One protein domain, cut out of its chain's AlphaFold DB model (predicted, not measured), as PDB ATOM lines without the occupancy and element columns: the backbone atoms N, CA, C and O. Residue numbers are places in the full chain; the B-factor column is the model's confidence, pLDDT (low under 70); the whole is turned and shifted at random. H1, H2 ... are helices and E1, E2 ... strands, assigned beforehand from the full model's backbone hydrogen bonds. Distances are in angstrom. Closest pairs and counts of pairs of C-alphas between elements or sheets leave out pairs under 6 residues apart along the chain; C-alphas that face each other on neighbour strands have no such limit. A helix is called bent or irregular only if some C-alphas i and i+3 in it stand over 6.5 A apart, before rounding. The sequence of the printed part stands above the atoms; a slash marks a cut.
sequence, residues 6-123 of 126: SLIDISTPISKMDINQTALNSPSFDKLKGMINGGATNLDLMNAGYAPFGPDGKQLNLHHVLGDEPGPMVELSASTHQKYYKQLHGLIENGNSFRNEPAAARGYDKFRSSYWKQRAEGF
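Overview. This is residues 6 to 123 of the 126 residues of the protein "LHH domain-containing protein" of Paraburkholderia sp. G-4-1-8 (UniProt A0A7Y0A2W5). A single long helix, H6, runs along one side of two loosely joined groups: at one end of the domain the helices H1, H2 and H3, and at the other a small two-stranded hairpin, E1 and E2, followed by the short helices H4 and H5. The unnamed residues 48 to 60 cross the middle from H3 to E1, and the last part of H6 packs on H3. The printed part has 118 residues, with the order H1 H2 H3 E1 E2 H4 H5 H6 along the chain; the sheet, E1 - E2, is antiparallel and the class is mostly helix. The whole is compact, with a radius of gyration of the C-alphas of 14.8 A, and spans 41 by 31 by 28 A.

Arrangement. After residues 6 to 20, which hold no named element, come H1, residues 21 to 24, and H2, residues 27 to 37. They are close but not clearly touching, the closest C-alphas being those of Leu 24 and Lys 33, 7.2 A apart. H2 is irregular: C-alphas 28 and 31 are 7.6 A apart. H2 and H3, residues 42 to 47, are close but not clearly touching, with the C-alphas of Met 35 and Leu 45 closest at 7.8 A; they run opposite ways at a steep tilt of 62 degrees. E1, residues 61 to 64, and E2, residues 73 to 76, form a hairpin, antiparallel at 147 degrees, with N 61 and O 76 at 2.9 A and N 63 and O 74 at 3.0 A, within hydrogen-bond range. The closest C-alphas of E1 and H4, residues 78 to 83, are those of Asn 61 and Ala 78, 5.9 A apart. H4 and H5, residues 85 to 89, are close but not clearly touching, with the C-alphas of His 81 and Leu 88 closest at 7.5 A. H6, residues 102 to 123, touches H3 with residues 116 to 123 alone, the C-alphas of Asn 47 and Lys 117 being closest at 4.7 A; the two run opposite ways at a steep tilt of 62 degrees. The closest C-alphas of E1 and H6 are those of Leu 62 and Arg 112, 7.7 A apart. Every O i to N i+4 pair is within hydrogen-bond range in H3, H4 and H5, against 5 of 7 in H2 and 15 of 18 in H6; H1 is too short for such a pair.

Along the chain. H1 begins at C-alpha 21, at (106.032, 118.970, 112.527). H2, from Pro 27 to Asn 37, is 15.1 A long. E1 begins at C-alpha 61, at (98.891, 120.964, 127.566), and E1 and E2 are each 9.6 A long. H6 measures 32.5 A and ends at C-alpha 123, at (109.395, 107.844, 135.216).

Size, cuts and confidence. The two C-alphas farthest apart are those of Gly 38 and Glu 93, 42.3 A. The printed part has no cut. The links H3 to E1 and H5 to H6 are long, with 13 and 12 residues. Residues 26 to 31, of which 27 to 31 belong to H2, and residues 82 to 87, of which 85 to 87 belong to H5, stand free. The mean pLDDT of the printed part is 84.1; residues 66 to 71 and 90 to 96 are under 70.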
ATOM      1  N   SER A   6      99.271 107.259 130.621       86.00
ATOM      2  CA  SER A   6      98.941 106.639 129.329       86.00
ATOM      3  C   SER A   6      99.199 107.573 128.142       86.00
ATOM      4  O   SER A   6      99.298 107.119 127.005       86.00
ATOM      5  N   LEU A   7      99.358 108.874 128.405       85.00
ATOM      6  CA  LEU A   7      99.610 109.887 127.386       85.00
ATOM      7  C   LEU A   7     101.094 110.055 127.037       85.00
ATOM      8  O   LEU A   7     101.397 110.802 126.111       85.00
ATOM      9  N   ILE A   8     102.017 109.427 127.776       90.81
ATOM     10  CA  ILE A   8     103.456 109.694 127.655       90.81
ATOM     11  C   ILE A   8     104.220 108.393 127.396       90.81
ATOM     12  O   ILE A   8     104.448 107.598 128.305       90.81
ATOM     13  N   ASP A   9     104.696 108.225 126.163       92.19
ATOM     14  CA  ASP A   9     105.733 107.241 125.838       92.19
ATOM     15  C   ASP A   9     107.115 107.845 126.108       92.19
ATOM     16  O   ASP A   9     107.507 108.810 125.455       92.19
ATOM     17  N   ILE A  10     107.845 107.290 127.076       92.19
ATOM     18  CA  ILE A  10     109.177 107.763 127.490       92.19
ATOM     19  C   ILE A  10     110.335 107.095 126.746       92.19
ATOM     20  O   ILE A  10     111.480 107.499 126.923       92.19
ATOM     21  N   SER A  11     110.056 106.047 125.976       91.19
ATOM     22  CA  SER A  11     111.067 105.132 125.443       91.19
ATOM     23  C   SER A  11     111.312 105.327 123.954       91.19
ATOM     24  O   SER A  11     112.443 105.191 123.485       91.19
ATOM     25  N   THR A  12     110.269 105.690 123.208       93.31
ATOM     26  CA  THR A  12     110.378 105.915 121.771       93.31
ATOM     27  C   THR A  12     111.045 107.266 121.497       93.31
ATOM     28  O   THR A  12     110.594 108.295 122.011       93.31
ATOM     29  N   PRO A  13     112.111 107.310 120.673       94.50
ATOM     30  CA  PRO A  13     112.644 108.568 120.169       94.50
ATOM     31  C   PRO A  13     111.553 109.359 119.452       94.50
ATOM     32  O   PRO A  13     110.847 108.814 118.604       94.50
ATOM     33  N   ILE A  14     111.449 110.655 119.729       92.50
ATOM     34  CA  ILE A  14     110.378 111.500 119.180       92.50
ATOM     35  C   ILE A  14     110.444 111.566 117.650       92.50
ATOM     36  O   ILE A  14     109.415 111.655 116.988       92.50
ATOM     37  N   SER A  15     111.637 111.440 117.067       90.31
ATOM     38  CA  SER A  15     111.832 111.350 115.614       90.31
ATOM     39  C   SER A  15     111.183 110.120 114.962       90.31
ATOM     40  O   SER A  15     111.033 110.094 113.745       90.31
ATOM     41  N   LYS A  16     110.800 109.108 115.753       91.06
ATOM     42  CA  LYS A  16     110.072 107.909 115.310       91.06
ATOM     43  C   LYS A  16     108.574 107.962 115.626       91.06
ATOM     44  O   LYS A  16     107.852 107.049 115.236       91.06
ATOM     45  N   MET A  17     108.112 108.984 116.343       89.75
ATOM     46  CA  MET A  17     106.693 109.203 116.619       89.75
ATOM     47  C   MET A  17     106.034 109.942 115.447       89.75
ATOM     48  O   MET A  17     106.684 110.722 114.749       89.75
ATOM     49  N   ASP A  18     104.727 109.745 115.263       88.31
ATOM     50  CA  ASP A  18     103.930 110.525 114.310       88.31
ATOM     51  C   ASP A  18     103.640 111.920 114.888       88.31
ATOM     52  O   ASP A  18     102.598 112.169 115.493       88.31
ATOM     53  N   ILE A  19     104.633 112.813 114.811       87.31
ATOM     54  CA  ILE A  19     104.533 114.180 115.335       87.31
ATOM     55  C   ILE A  19     104.057 115.176 114.280       87.31
ATOM     56  O   ILE A  19     104.489 115.178 113.126       87.31
ATOM     57  N   ASN A  20     103.246 116.137 114.714       82.06
ATOM     58  CA  ASN A  20     102.858 117.275 113.894       82.06
ATOM     59  C   ASN A  20     104.019 118.280 113.787       82.06
ATOM     60  O   ASN A  20     104.148 119.203 114.595       82.06
ATOM     61  N   GLN A  21     104.865 118.111 112.769       76.44
ATOM     62  CA  GLN A  21     106.032 118.970 112.527       76.44
ATOM     63  C   GLN A  21     105.670 120.420 112.199       76.44
ATOM     64  O   GLN A  21     106.452 121.318 112.501       76.44
ATOM     65  N   THR A  22     104.470 120.686 111.678       77.62
ATOM     66  CA  THR A  22     104.014 122.051 111.378       77.62
ATOM     67  C   THR A  22     103.983 122.934 112.629       77.62
ATOM     68  O   THR A  22     104.283 124.125 112.554       77.62
ATOM     69  N   ALA A  23     103.698 122.353 113.799       70.62
ATOM     70  CA  ALA A  23     103.731 123.066 115.078       70.62
ATOM     71  C   ALA A  23     105.148 123.519 115.497       70.62
ATOM     72  O   ALA A  23     105.282 124.382 116.361       70.62
ATOM     73  N   LEU A  24     106.202 122.979 114.872       78.31
ATOM     74  CA  LEU A  24     107.613 123.247 115.181       78.31
ATOM     75  C   LEU A  24     108.274 124.246 114.215       78.31
ATOM     76  O   LEU A  24     109.478 124.495 114.302       78.31
ATOM     77  N   ASN A  25     107.501 124.857 113.313       79.88
ATOM     78  CA  ASN A  25     108.019 125.744 112.265       79.88
ATOM     79  C   ASN A  25     108.453 127.141 112.758       79.88
ATOM     80  O   ASN A  25     108.957 127.931 111.967       79.88
ATOM     81  N   SER A  26     108.299 127.455 114.048       80.50
ATOM     82  CA  SER A  26     108.777 128.722 114.624       80.50
ATOM     83  C   SER A  26     110.246 128.627 115.078       80.50
ATOM     84  O   SER A  26     110.616 127.610 115.674       80.50
ATOM     85  N   PRO A  27     111.069 129.687 114.904       83.19
ATOM     86  CA  PRO A  27     112.429 129.762 115.457       83.19
ATOM     87  C   PRO A  27     112.487 129.507 116.970       83.19
ATOM     88  O   PRO A  27     113.454 128.965 117.498       83.19
ATOM     89  N   SER A  28     111.404 129.821 117.688       79.75
ATOM     90  CA  SER A  28     111.268 129.548 119.124       79.75
ATOM     91  C   SER A  28     111.410 128.057 119.478       79.75
ATOM     92  O   SER A  28     111.683 127.727 120.632       79.75
ATOM     93  N   PHE A  29     111.252 127.154 118.501       85.62
ATOM     94  CA  PHE A  29     111.391 125.706 118.657       85.62
ATOM     95  C   PHE A  29     112.715 125.144 118.120       85.62
ATOM     96  O   PHE A  29     112.879 123.926 118.110       85.62
ATOM     97  N   ASP A  30     113.689 125.962 117.712       89.44
ATOM     98  CA  ASP A  30     114.954 125.466 117.140       89.44
ATOM     99  C   ASP A  30     115.713 124.537 118.092       89.44
ATOM    100  O   ASP A  30     116.164 123.463 117.692       89.44
ATOM    101  N   LYS A  31     115.758 124.881 119.385       90.81
ATOM    102  CA  LYS A  31     116.347 124.009 120.411       90.81
ATOM    103  C   LYS A  31     115.601 122.677 120.533       90.81
ATOM    104  O   LYS A  31     116.237 121.632 120.641       90.81
ATOM    105  N   LEU A  32     114.268 122.708 120.480       90.50
ATOM    106  CA  LEU A  32     113.435 121.507 120.548       90.50
ATOM    107  C   LEU A  32     113.662 120.608 119.324       90.50
ATOM    108  O   LEU A  32     113.871 119.409 119.477       90.50
ATOM    109  N   LYS A  33     113.713 121.190 118.119       90.75
ATOM    110  CA  LYS A  33     114.048 120.472 116.879       90.75
ATOM    111  C   LYS A  33     115.438 119.846 116.947       90.75
ATOM    112  O   LYS A  33     115.594 118.693 116.565       90.75
ATOM    113  N   GLY A  34     116.428 120.568 117.476       92.19
ATOM    114  CA  GLY A  34     117.776 120.037 117.691       92.19
ATOM    115  C   GLY A  34     117.782 118.796 118.588       92.19
ATOM    116  O   GLY A  34     118.420 117.804 118.249       92.19
ATOM    117  N   MET A  35     117.015 118.811 119.683       93.38
ATOM    118  CA  MET A  35     116.860 117.646 120.564       93.38
ATOM    119  C   MET A  35     116.190 116.468 119.844       93.38
ATOM    120  O   MET A  35     116.699 115.351 119.899       93.38
ATOM    121  N   ILE A  36     115.082 116.713 119.136       91.81
ATOM    122  CA  ILE A  36     114.344 115.673 118.397       91.81
ATOM    123  C   ILE A  36     115.238 115.030 117.328       91.81
ATOM    124  O   ILE A  36     115.330 113.805 117.256       91.81
ATOM    125  N   ASN A  37     115.948 115.846 116.545       91.19
ATOM    126  CA  ASN A  37     116.882 115.370 115.522       91.19
ATOM    127  C   ASN A  37     118.065 114.603 116.131       91.19
ATOM    128  O   ASN A  37     118.588 113.688 115.502       91.19
ATOM    129  N   GLY A  38     118.457 114.941 117.362       93.44
ATOM    130  CA  GLY A  38     119.453 114.216 118.150       93.44
ATOM    131  C   GLY A  38     118.955 112.907 118.775       93.44
ATOM    132  O   GLY A  38     119.720 112.259 119.481       93.44
ATOM    133  N   GLY A  39     117.700 112.507 118.536       93.81
ATOM    134  CA  GLY A  39     117.130 111.258 119.048       93.81
ATOM    135  C   GLY A  39     116.503 111.356 120.440       93.81
ATOM    136  O   GLY A  39     116.304 110.323 121.073       93.81
ATOM    137  N   ALA A  40     116.180 112.563 120.912       95.31
ATOM    138  CA  ALA A  40     115.549 112.759 122.215       95.31
ATOM    139  C   ALA A  40     114.203 112.025 122.342       95.31
ATOM    140  O   ALA A  40     113.396 111.978 121.407       95.31
ATOM    141  N   THR A  41     113.948 111.510 123.539       96.00
ATOM    142  CA  THR A  41     112.669 110.942 123.981       96.00
ATOM    143  C   THR A  41     111.822 111.988 124.711       96.00
ATOM    144  O   THR A  41     112.294 113.078 125.057       96.00
ATOM    145  N   ASN A  42     110.568 111.656 125.029       95.44
ATOM    146  CA  ASN A  42     109.756 112.496 125.917       95.44
ATOM    147  C   ASN A  42     110.377 112.664 127.310       95.44
ATOM    148  O   ASN A  42     110.192 113.712 127.929       95.44
ATOM    149  N   LEU A  43     111.130 111.673 127.800       95.06
ATOM    150  CA  LEU A  43     111.837 111.791 129.074       95.06
ATOM    151  C   LEU A  43     112.919 112.875 129.006       95.06
ATOM    152  O   LEU A  43     113.030 113.693 129.921       95.06
ATOM    153  N   ASP A  44     113.671 112.934 127.908       95.69
ATOM    154  CA  ASP A  44     114.702 113.954 127.689       95.69
ATOM    155  C   ASP A  44     114.101 115.357 127.582       95.69
ATOM    156  O   ASP A  44     114.617 116.309 128.174       95.69
ATOM    157  N   LEU A  45     112.968 115.487 126.883       95.19
ATOM    158  CA  LEU A  45     112.227 116.746 126.817       95.19
ATOM    159  C   LEU A  45     111.774 117.211 128.197       95.19
ATOM    160  O   LEU A  45     112.027 118.360 128.566       95.19
ATOM    161  N   MET A  46     111.153 116.323 128.970       95.50
ATOM    162  CA  MET A  46     110.677 116.640 130.313       95.50
ATOM    163  C   MET A  46     111.833 117.010 131.254       95.50
ATOM    164  O   MET A  46     111.736 118.008 131.964       95.50
ATOM    165  N   ASN A  47     112.973 116.308 131.193       94.75
ATOM    166  CA  ASN A  47     114.190 116.669 131.939       94.75
ATOM    167  C   ASN A  47     114.722 118.067 131.569       94.75
ATOM    168  O   ASN A  47     115.245 118.791 132.421       94.75
ATOM    169  N   ALA A  48     114.563 118.484 130.313       93.81
ATOM    170  CA  ALA A  48     114.888 119.837 129.865       93.81
ATOM    171  C   ALA A  48     113.793 120.876 130.201       93.81
ATOM    172  O   ALA A  48     114.003 122.075 129.998       93.81
ATOM    173  N   GLY A  49     112.660 120.450 130.767       93.31
ATOM    174  CA  GLY A  49     111.521 121.294 131.135       93.31
ATOM    175  C   GLY A  49     110.554 121.588 129.986       93.31
ATOM    176  O   GLY A  49     109.775 122.538 130.078       93.31
ATOM    177  N   TYR A  50     110.608 120.812 128.903       93.75
ATOM    178  CA  TYR A  50     109.650 120.871 127.802       93.75
ATOM    179  C   TYR A  50     108.490 119.900 128.029       93.75
ATOM    180  O   TYR A  50     108.649 118.846 128.639       93.75
ATOM    181  N   ALA A  51     107.323 120.252 127.490       93.50
ATOM    182  CA  ALA A  51     106.181 119.351 127.471       93.50
ATOM    183  C   ALA A  51     106.462 118.151 126.545       93.50
ATOM    184  O   ALA A  51     106.995 118.360 125.445       93.50
ATOM    185  N   PRO A  52     106.093 116.926 126.953       94.69
ATOM    186  CA  PRO A  52     106.201 115.744 126.108       94.69
ATOM    187  C   PRO A  52     105.167 115.786 124.974       94.69
ATOM    188  O   PRO A  52     104.149 116.479 125.068       94.69
ATOM    189  N   PHE A  53     105.417 115.027 123.912       93.75
ATOM    190  CA  PHE A  53     104.455 114.745 122.853       93.75
ATOM    191  C   PHE A  53     103.527 113.607 123.267       93.75
ATOM    192  O   PHE A  53     103.984 112.546 123.697       93.75
ATOM    193  N   GLY A  54     102.227 113.847 123.123       90.62
ATOM    194  CA  GLY A  54     101.188 112.854 123.333       90.62
ATOM    195  C   GLY A  54     100.955 111.959 122.112       90.62
ATOM    196  O   GLY A  54     101.548 112.171 121.050       90.62
ATOM    197  N   PRO A  55     100.034 110.988 122.229       87.44
ATOM    198  CA  PRO A  55      99.681 110.067 121.144       87.44
ATOM    199  C   PRO A  55      99.012 110.759 119.947       87.44
ATOM    200  O   PRO A  55      98.899 110.166 118.883       87.44
ATOM    201  N   ASP A  56      98.567 112.008 120.102       87.38
ATOM    202  CA  ASP A  56      98.003 112.824 119.025       87.38
ATOM    203  C   ASP A  56      99.066 113.608 118.232       87.38
ATOM    204  O   ASP A  56      98.726 114.516 117.469       87.38
ATOM    205  N   GLY A  57     100.349 113.303 118.449       87.88
ATOM    206  CA  GLY A  57     101.469 113.923 117.744       87.88
ATOM    207  C   GLY A  57     101.731 115.376 118.139       87.88
ATOM    208  O   GLY A  57     102.503 116.070 117.474       87.88
ATOM    209  N   LYS A  58     101.089 115.871 119.200       90.38
ATOM    210  CA  LYS A  58     101.202 117.254 119.684       90.38
ATOM    211  C   LYS A  58     101.711 117.278 121.121       90.38
ATOM    212  O   LYS A  58     101.582 116.303 121.855       90.38
ATOM    213  N   GLN A  59     102.290 118.403 121.537       91.19
ATOM    214  CA  GLN A  59     102.720 118.564 122.926       91.19
ATOM    215  C   GLN A  59     101.518 118.568 123.876       91.19
ATOM    216  O   GLN A  59     100.489 119.180 123.577       91.19
ATOM    217  N   LEU A  60     101.656 117.905 125.026       91.00
ATOM    218  CA  LEU A  60     100.643 117.933 126.077       91.00
ATOM    219  C   LEU A  60     100.486 119.347 126.640       91.00
ATOM    220  O   LEU A  60     101.455 120.086 126.836       91.00
ATOM    221  N   ASN A  61      99.243 119.699 126.948       86.19
ATOM    222  CA  ASN A  61      98.891 120.964 127.566       86.19
ATOM    223  C   ASN A  61      98.647 120.770 129.063       86.19
ATOM    224  O   ASN A  61      97.997 119.812 129.478       86.19
ATOM    225  N   LEU A  62      99.124 121.729 129.857       86.81
ATOM    226  CA  LEU A  62      98.649 121.936 131.219       86.81
ATOM    227  C   LEU A  62      97.483 122.917 131.154       86.81
ATOM    228  O   LEU A  62      97.654 124.063 130.730       86.81
ATOM    229  N   HIS A  63      96.292 122.445 131.507       81.62
ATOM    230  CA  HIS A  63      95.092 123.275 131.550       81.62
ATOM    231  C   HIS A  63      94.804 123.706 132.985       81.62
ATOM    232  O   HIS A  63      94.754 122.861 133.879       81.62
ATOM    233  N   HIS A  64      94.583 125.005 133.194       74.81
ATOM    234  CA  HIS A  64      94.083 125.537 134.462       74.81
ATOM    235  C   HIS A  64      92.575 125.369 134.500       74.81
ATOM    236  O   HIS A  64      91.869 125.939 133.672       74.81
ATOM    237  N   VAL A  65      92.070 124.626 135.478       70.44
ATOM    238  CA  VAL A  65      90.637 124.317 135.547       70.44
ATOM    239  C   VAL A  65      89.801 125.561 135.874       70.44
ATOM    240  O   VAL A  65      88.685 125.677 135.382       70.44
ATOM    241  N   LEU A  66      90.343 126.492 136.666       65.62
ATOM    242  CA  LEU A  66      89.619 127.671 137.165       65.62
ATOM    243  C   LEU A  66      90.102 129.006 136.572       65.62
ATOM    244  O   LEU A  66      89.571 130.046 136.928       65.62
ATOM    245  N   GLY A  67      91.104 129.001 135.687       62.16
ATOM    246  CA  GLY A  67      91.665 130.231 135.106       62.16
ATOM    247  C   GLY A  67      92.563 131.063 136.037       62.16
ATOM    248  O   GLY A  67      93.320 131.890 135.532       62.16
ATOM    249  N   ASP A  68      92.549 130.794 137.345       61.28
ATOM    250  CA  ASP A  68      93.431 131.420 138.336       61.28
ATOM    251  C   ASP A  68      94.824 130.765 138.394       61.28
ATOM    252  O   ASP A  68      94.988 129.557 138.172       61.28
ATOM    253  N   GLU A  69      95.834 131.572 138.740       62.59
ATOM    254  CA  GLU A  69      97.186 131.122 139.085       62.59
ATOM    255  C   GLU A  69      97.599 131.736 140.438       62.59
ATOM    256  O   GLU A  69      97.646 132.965 140.547       62.59
ATOM    257  N   PRO A  70      97.911 130.923 141.470       63.53
ATOM    258  CA  PRO A  70      98.001 129.456 141.469       63.53
ATOM    259  C   PRO A  70      96.635 128.744 141.505       63.53
ATOM    260  O   PRO A  70      95.742 129.142 142.250       63.53
ATOM    261  N   GLY A  71      96.490 127.641 140.760       68.94
ATOM    262  CA  GLY A  71      95.235 126.878 140.700       68.94
ATOM    263  C   GLY A  71      95.383 125.391 140.329       68.94
ATOM    264  O   GLY A  71      96.467 124.930 139.962       68.94
ATOM    265  N   PRO A  72      94.300 124.592 140.439       72.81
ATOM    266  CA  PRO A  72      94.313 123.186 140.048       72.81
ATOM    267  C   PRO A  72      94.513 123.024 138.535       72.81
ATOM    268  O   PRO A  72      93.838 123.665 137.726       72.81
ATOM    269  N   MET A  73      95.415 122.110 138.166       82.62
ATOM    270  CA  MET A  73      95.769 121.816 136.776       82.62
ATOM    271  C   MET A  73      95.573 120.343 136.397       82.62
ATOM    272  O   MET A  73      95.665 119.441 137.244       82.62
ATOM    273  N   VAL A  74      95.333 120.126 135.102       84.44
ATOM    274  CA  VAL A  74      95.153 118.815 134.468       84.44
ATOM    275  C   VAL A  74      96.012 118.692 133.205       84.44
ATOM    276  O   VAL A  74      96.095 119.630 132.408       84.44
ATOM    277  N   GLU A  75      96.651 117.532 133.027       87.44
ATOM    278  CA  GLU A  75      97.313 117.147 131.774       87.44
ATOM    279  C   GLU A  75      96.259 116.778 130.719       87.44
ATOM    280  O   GLU A  75      95.406 115.924 130.955       87.44
ATOM    281  N   LEU A  76      96.312 117.404 129.541       85.06
ATOM    282  CA  LEU A  76      95.427 117.098 128.414       85.06
ATOM    283  C   LEU A  76      96.231 116.967 127.123       85.06
ATOM    284  O   LEU A  76      97.156 117.743 126.874       85.06
ATOM    285  N   SER A  77      95.823 116.050 126.242       85.12
ATOM    286  CA  SER A  77      96.291 116.099 124.855       85.12
ATOM    287  C   SER A  77      95.818 117.392 124.190       85.12
ATOM    288  O   SER A  77      94.742 117.925 124.499       85.12
ATOM    289  N   ALA A  78      96.619 117.919 123.264       81.19
ATOM    290  CA  ALA A  78      96.289 119.174 122.601       81.19
ATOM    291  C   ALA A  78      94.972 119.075 121.820       81.19
ATOM    292  O   ALA A  78      94.185 120.024 121.802       81.19
ATOM    293  N   SER A  79      94.699 117.915 121.221       82.31
ATOM    294  CA  SER A  79      93.462 117.666 120.480       82.31
ATOM    295  C   SER A  79      92.238 117.610 121.398       82.31
ATOM    296  O   SER A  79      91.204 118.181 121.053       82.31
ATOM    297  N   THR A  80      92.348 117.021 122.595       80.50
ATOM    298  CA  THR A  80      91.273 117.053 123.607       80.50
ATOM    299  C   THR A  80      91.026 118.476 124.095       80.50
ATOM    300  O   THR A  80      89.881 118.926 124.113       80.50
ATOM    301  N   HIS A  81      92.088 119.220 124.414       81.19
ATOM    302  CA  HIS A  81      91.968 120.619 124.824       81.19
ATOM    303  C   HIS A  81      91.271 121.473 123.749       81.19
ATOM    304  O   HIS A  81      90.403 122.282 124.063       81.19
ATOM    305  N   GLN A  82      91.603 121.267 122.472       81.31
ATOM    306  CA  GLN A  82      90.966 121.974 121.361       81.31
ATOM    307  C   GLN A  82      89.497 121.568 121.181       81.31
ATOM    308  O   GLN A  82      88.635 122.431 121.015       81.31
ATOM    309  N   LYS A  83      89.198 120.266 121.237       84.38
ATOM    310  CA  LYS A  83      87.842 119.733 121.047       84.38
ATOM    311  C   LYS A  83      86.866 120.243 122.107       84.38
ATOM    312  O   LYS A  83      85.725 120.556 121.778       84.38
ATOM    313  N   TYR A  84      87.318 120.341 123.355       81.00
ATOM    314  CA  TYR A  84      86.494 120.763 124.489       81.00
ATOM    315  C   TYR A  84      86.783 122.195 124.940       81.00
ATOM    316  O   TYR A  84      86.437 122.568 126.057       81.00
ATOM    317  N   TYR A  85      87.390 123.017 124.077       80.06
ATOM    318  CA  TYR A  85      87.808 124.377 124.415       80.06
ATOM    319  C   TYR A  85      86.684 125.197 125.065       80.06
ATOM    320  O   TYR A  85      86.892 125.811 126.103       80.06
ATOM    321  N   LYS A  86      85.467 125.166 124.505       79.75
ATOM    322  CA  LYS A  86      84.329 125.933 125.039       79.75
ATOM    323  C   LYS A  86      83.897 125.469 126.429       79.75
ATOM    324  O   LYS A  86      83.478 126.286 127.229       79.75
ATOM    325  N   GLN A  87      83.979 124.176 126.714       80.88
ATOM    326  CA  GLN A  87      83.631 123.607 128.014       80.88
ATOM    327  C   GLN A  87      84.732 123.877 129.044       80.88
ATOM    328  O   GLN A  87      84.438 124.131 130.204       80.88
ATOM    329  N   LEU A  88      85.991 123.849 128.602       74.56
ATOM    330  CA  LEU A  88      87.170 124.089 129.433       74.56
ATOM    331  C   LEU A  88      87.387 125.572 129.759       74.56
ATOM    332  O   LEU A  88      87.948 125.876 130.806       74.56
ATOM    333  N   HIS A  89      86.952 126.477 128.877       74.25
ATOM    334  CA  HIS A  89      87.126 127.932 129.008       74.25
ATOM    335  C   HIS A  89      85.801 128.697 129.134       74.25
ATOM    336  O   HIS A  89      85.806 129.918 129.201       74.25
ATOM    337  N   GLY A  90      84.656 128.013 129.181       63.50
ATOM    338  CA  GLY A  90      83.328 128.647 129.155       63.50
ATOM    339  C   GLY A  90      82.976 129.478 130.390       63.50
ATOM    340  O   GLY A  90      82.017 130.241 130.342       63.50
ATOM    341  N   LEU A  91      83.742 129.332 131.474       60.56
ATOM    342  CA  LEU A  91      83.606 130.104 132.715       60.56
ATOM    343  C   LEU A  91      84.651 131.223 132.842       60.56
ATOM    344  O   LEU A  91      84.548 132.048 133.743       60.56
ATOM    345  N   ILE A  92      85.655 131.253 131.962       60.66
ATOM    346  CA  ILE A  92      86.698 132.277 131.973       60.66
ATOM    347  C   ILE A  92      86.178 133.440 131.128       60.66
ATOM    348  O   ILE A  92      86.041 133.321 129.911       60.66
ATOM    349  N   GLU A  93      85.846 134.558 131.771       53.94
ATOM    350  CA  GLU A  93      85.408 135.764 131.068       53.94
ATOM    351  C   GLU A  93      86.453 136.208 130.033       53.94
ATOM    352  O   GLU A  93      87.663 136.212 130.289       53.94
ATOM    353  N   ASN A  94      85.979 136.595 128.844       54.78
ATOM    354  CA  ASN A  94      86.827 137.067 127.752       54.78
ATOM    355  C   ASN A  94      87.698 138.247 128.219       54.78
ATOM    356  O   ASN A  94      87.199 139.355 128.388       54.78
ATOM    357  N   GLY A  95      89.004 138.013 128.387       54.72
ATOM    358  CA  GLY A  95      89.992 139.047 128.727       54.72
ATOM    359  C   GLY A  95      90.673 138.886 130.089       54.72
ATOM    360  O   GLY A  95      91.774 139.405 130.262       54.72
ATOM    361  N   ASN A  96      90.119 138.085 131.004       62.00
ATOM    362  CA  ASN A  96      90.666 137.881 132.356       62.00
ATOM    363  C   ASN A  96      91.683 136.729 132.431       62.00
ATOM    364  O   ASN A  96      91.796 136.034 133.434       62.00
ATOM    365  N   SER A  97      92.443 136.499 131.358       70.75
ATOM    366  CA  SER A  97      93.518 135.508 131.397       70.75
ATOM    367  C   SER A  97      94.711 136.064 132.166       70.75
ATOM    368  O   SER A  97      95.230 137.122 131.807       70.75
ATOM    369  N   PHE A  98      95.240 135.295 133.124       73.69
ATOM    370  CA  PHE A  98      96.517 135.602 133.784       73.69
ATOM    371  C   PHE A  98      97.665 135.818 132.778       73.69
ATOM    372  O   PHE A  98      98.653 136.477 133.084       73.69
ATOM    373  N   ARG A  99      97.536 135.300 131.546       74.25
ATOM    374  CA  ARG A  99      98.518 135.485 130.467       74.25
ATOM    375  C   ARG A  99      98.655 136.935 130.004       74.25
ATOM    376  O   ARG A  99      99.677 137.271 129.414       74.25
ATOM    377  N   ASN A 100      97.656 137.777 130.267       79.69
ATOM    378  CA  ASN A 100      97.713 139.208 129.975       79.69
ATOM    379  C   ASN A 100      98.545 139.980 131.014       79.69
ATOM    380  O   ASN A 100      98.949 141.110 130.750       79.69
ATOM    381  N   GLU A 101      98.829 139.380 132.173       83.69
ATOM    382  CA  GLU A 101      99.634 139.962 133.246       83.69
ATOM    383  C   GLU A 101     101.071 139.410 133.148       83.69
ATOM    384  O   GLU A 101     101.299 138.214 133.358       83.69
ATOM    385  N   PRO A 102     102.074 140.229 132.772       85.31
ATOM    386  CA  PRO A 102     103.404 139.714 132.458       85.31
ATOM    387  C   PRO A 102     104.094 138.974 133.610       85.31
ATOM    388  O   PRO A 102     104.924 138.100 133.342       85.31
ATOM    389  N   ALA A 103     103.829 139.317 134.878       85.38
ATOM    390  CA  ALA A 103     104.431 138.608 136.003       85.38
ATOM    391  C   ALA A 103     103.814 137.216 136.181       85.38
ATOM    392  O   ALA A 103     104.579 136.254 136.276       85.38
ATOM    393  N   ALA A 104     102.488 137.081 136.125       79.81
ATOM    394  CA  ALA A 104     101.792 135.798 136.158       79.81
ATOM    395  C   ALA A 104     102.146 134.924 134.954       79.81
ATOM    396  O   ALA A 104     102.430 133.742 135.134       79.81
ATOM    397  N   ALA A 105     102.240 135.487 133.743       81.94
ATOM    398  CA  ALA A 105     102.680 134.742 132.561       81.94
ATOM    399  C   ALA A 105     104.081 134.131 132.760       81.94
ATOM    400  O   ALA A 105     104.286 132.934 132.556       81.94
ATOM    401  N   ARG A 106     105.042 134.929 133.251       86.31
ATOM    402  CA  ARG A 106     106.391 134.435 133.582       86.31
ATOM    403  C   ARG A 106     106.387 133.440 134.743       86.31
ATOM    404  O   ARG A 106     107.201 132.516 134.747       86.31
ATOM    405  N   GLY A 107     105.528 133.648 135.738       86.50
ATOM    406  CA  GLY A 107     105.337 132.730 136.863       86.50
ATOM    407  C   GLY A 107     104.884 131.359 136.378       86.50
ATOM    408  O   GLY A 107     105.519 130.351 136.688       86.50
ATOM    409  N   TYR A 108     103.879 131.343 135.509       84.94
ATOM    410  CA  TYR A 108     103.370 130.135 134.882       84.94
ATOM    411  C   TYR A 108     104.412 129.433 134.007       84.94
ATOM    412  O   TYR A 108     104.559 128.217 134.088       84.94
ATOM    413  N   ASP A 109     105.200 130.163 133.211       87.31
ATOM    414  CA  ASP A 109     106.252 129.540 132.396       87.31
ATOM    415  C   ASP A 109     107.321 128.846 133.255       87.31
ATOM    416  O   ASP A 109     107.769 127.738 132.930       87.31
ATOM    417  N   LYS A 110     107.696 129.456 134.388       89.50
ATOM    418  CA  LYS A 110     108.601 128.840 135.373       89.50
ATOM    419  C   LYS A 110     107.974 127.615 136.027       89.50
ATOM    420  O   LYS A 110     108.649 126.588 136.153       89.50
ATOM    421  N   PHE A 111     106.706 127.714 136.419       89.50
ATOM    422  CA  PHE A 111     105.942 126.595 136.957       89.50
ATOM    423  C   PHE A 111     105.917 125.436 135.958       89.50
ATOM    424  O   PHE A 111     106.346 124.337 136.294       89.50
ATOM    425  N   ARG A 112     105.522 125.689 134.706       90.38
ATOM    426  CA  ARG A 112     105.415 124.683 133.643       90.38
ATOM    427  C   ARG A 112     106.742 123.974 133.403       90.38
ATOM    428  O   ARG A 112     106.774 122.752 133.309       90.38
ATOM    429  N   SER A 113     107.843 124.724 133.332       92.12
ATOM    430  CA  SER A 113     109.175 124.133 133.159       92.12
ATOM    431  C   SER A 113     109.572 123.246 134.342       92.12
ATOM    432  O   SER A 113     110.079 122.142 134.147       92.12
ATOM    433  N   SER A 114     109.314 123.704 135.569       92.88
ATOM    434  CA  SER A 114     109.627 122.955 136.795       92.88
ATOM    435  C   SER A 114     108.751 121.711 136.937       92.88
ATOM    436  O   SER A 114     109.243 120.648 137.308       92.88
ATOM    437  N   TYR A 115     107.476 121.828 136.566       92.88
ATOM    438  CA  TYR A 115     106.517 120.737 136.563       92.88
ATOM    439  C   TYR A 115     106.987 119.581 135.684       92.88
ATOM    440  O   TYR A 115     107.058 118.453 136.160       92.88
ATOM    441  N   TRP A 116     107.363 119.843 134.427       94.50
ATOM    442  CA  TRP A 116     107.809 118.772 133.532       94.50
ATOM    443  C   TRP A 116     109.095 118.100 134.020       94.50
ATOM    444  O   TRP A 116     109.216 116.881 133.925       94.50
ATOM    445  N   LYS A 117     110.017 118.853 134.631       94.88
ATOM    446  CA  LYS A 117     111.217 118.269 135.251       94.88
ATOM    447  C   LYS A 117     110.865 117.318 136.388       94.88
ATOM    448  O   LYS A 117     111.355 116.195 136.406       94.88
ATOM    449  N   GLN A 118     109.971 117.729 137.285       92.38
ATOM    450  CA  GLN A 118     109.474 116.858 138.353       92.38
ATOM    451  C   GLN A 118     108.704 115.658 137.782       92.38
ATOM    452  O   GLN A 118     108.849 114.532 138.250       92.38
ATOM    453  N   ARG A 119     107.919 115.869 136.721       92.06
ATOM    454  CA  ARG A 119     107.177 114.811 136.031       92.06
ATOM    455  C   ARG A 119     108.106 113.729 135.484       92.06
ATOM    456  O   ARG A 119     107.761 112.554 135.584       92.06
ATOM    457  N   ALA A 120     109.281 114.107 134.970       93.50
ATOM    458  CA  ALA A 120     110.309 113.176 134.506       93.50
ATOM    459  C   ALA A 120     110.818 112.248 135.619       93.50
ATOM    460  O   ALA A 120     111.090 111.079 135.360       93.50
ATOM    461  N   GLU A 121     110.940 112.737 136.856       91.31
ATOM    462  CA  GLU A 121     111.430 111.938 137.989       91.31
ATOM    463  C   GLU A 121     110.512 110.749 138.289       91.31
ATOM    464  O   GLU A 121     110.999 109.651 138.550       91.31
ATOM    465  N   GLY A 122     109.195 110.923 138.132       87.69
ATOM    466  CA  GLY A 122     108.211 109.847 138.298       87.69
ATOM    467  C   GLY A 122     108.356 108.686 137.304       87.69
ATOM    468  O   GLY A 122     107.807 107.612 137.542       87.69
ATOM    469  N   PHE A 123     109.106 108.875 136.215       86.38
ATOM    470  CA  PHE A 123     109.395 107.844 135.216       86.38
ATOM    471  C   PHE A 123     110.781 107.205 135.372       86.38
ATOM    472  O   PHE A 123     111.037 106.180 134.753       86.38
TER     473      PHE A 123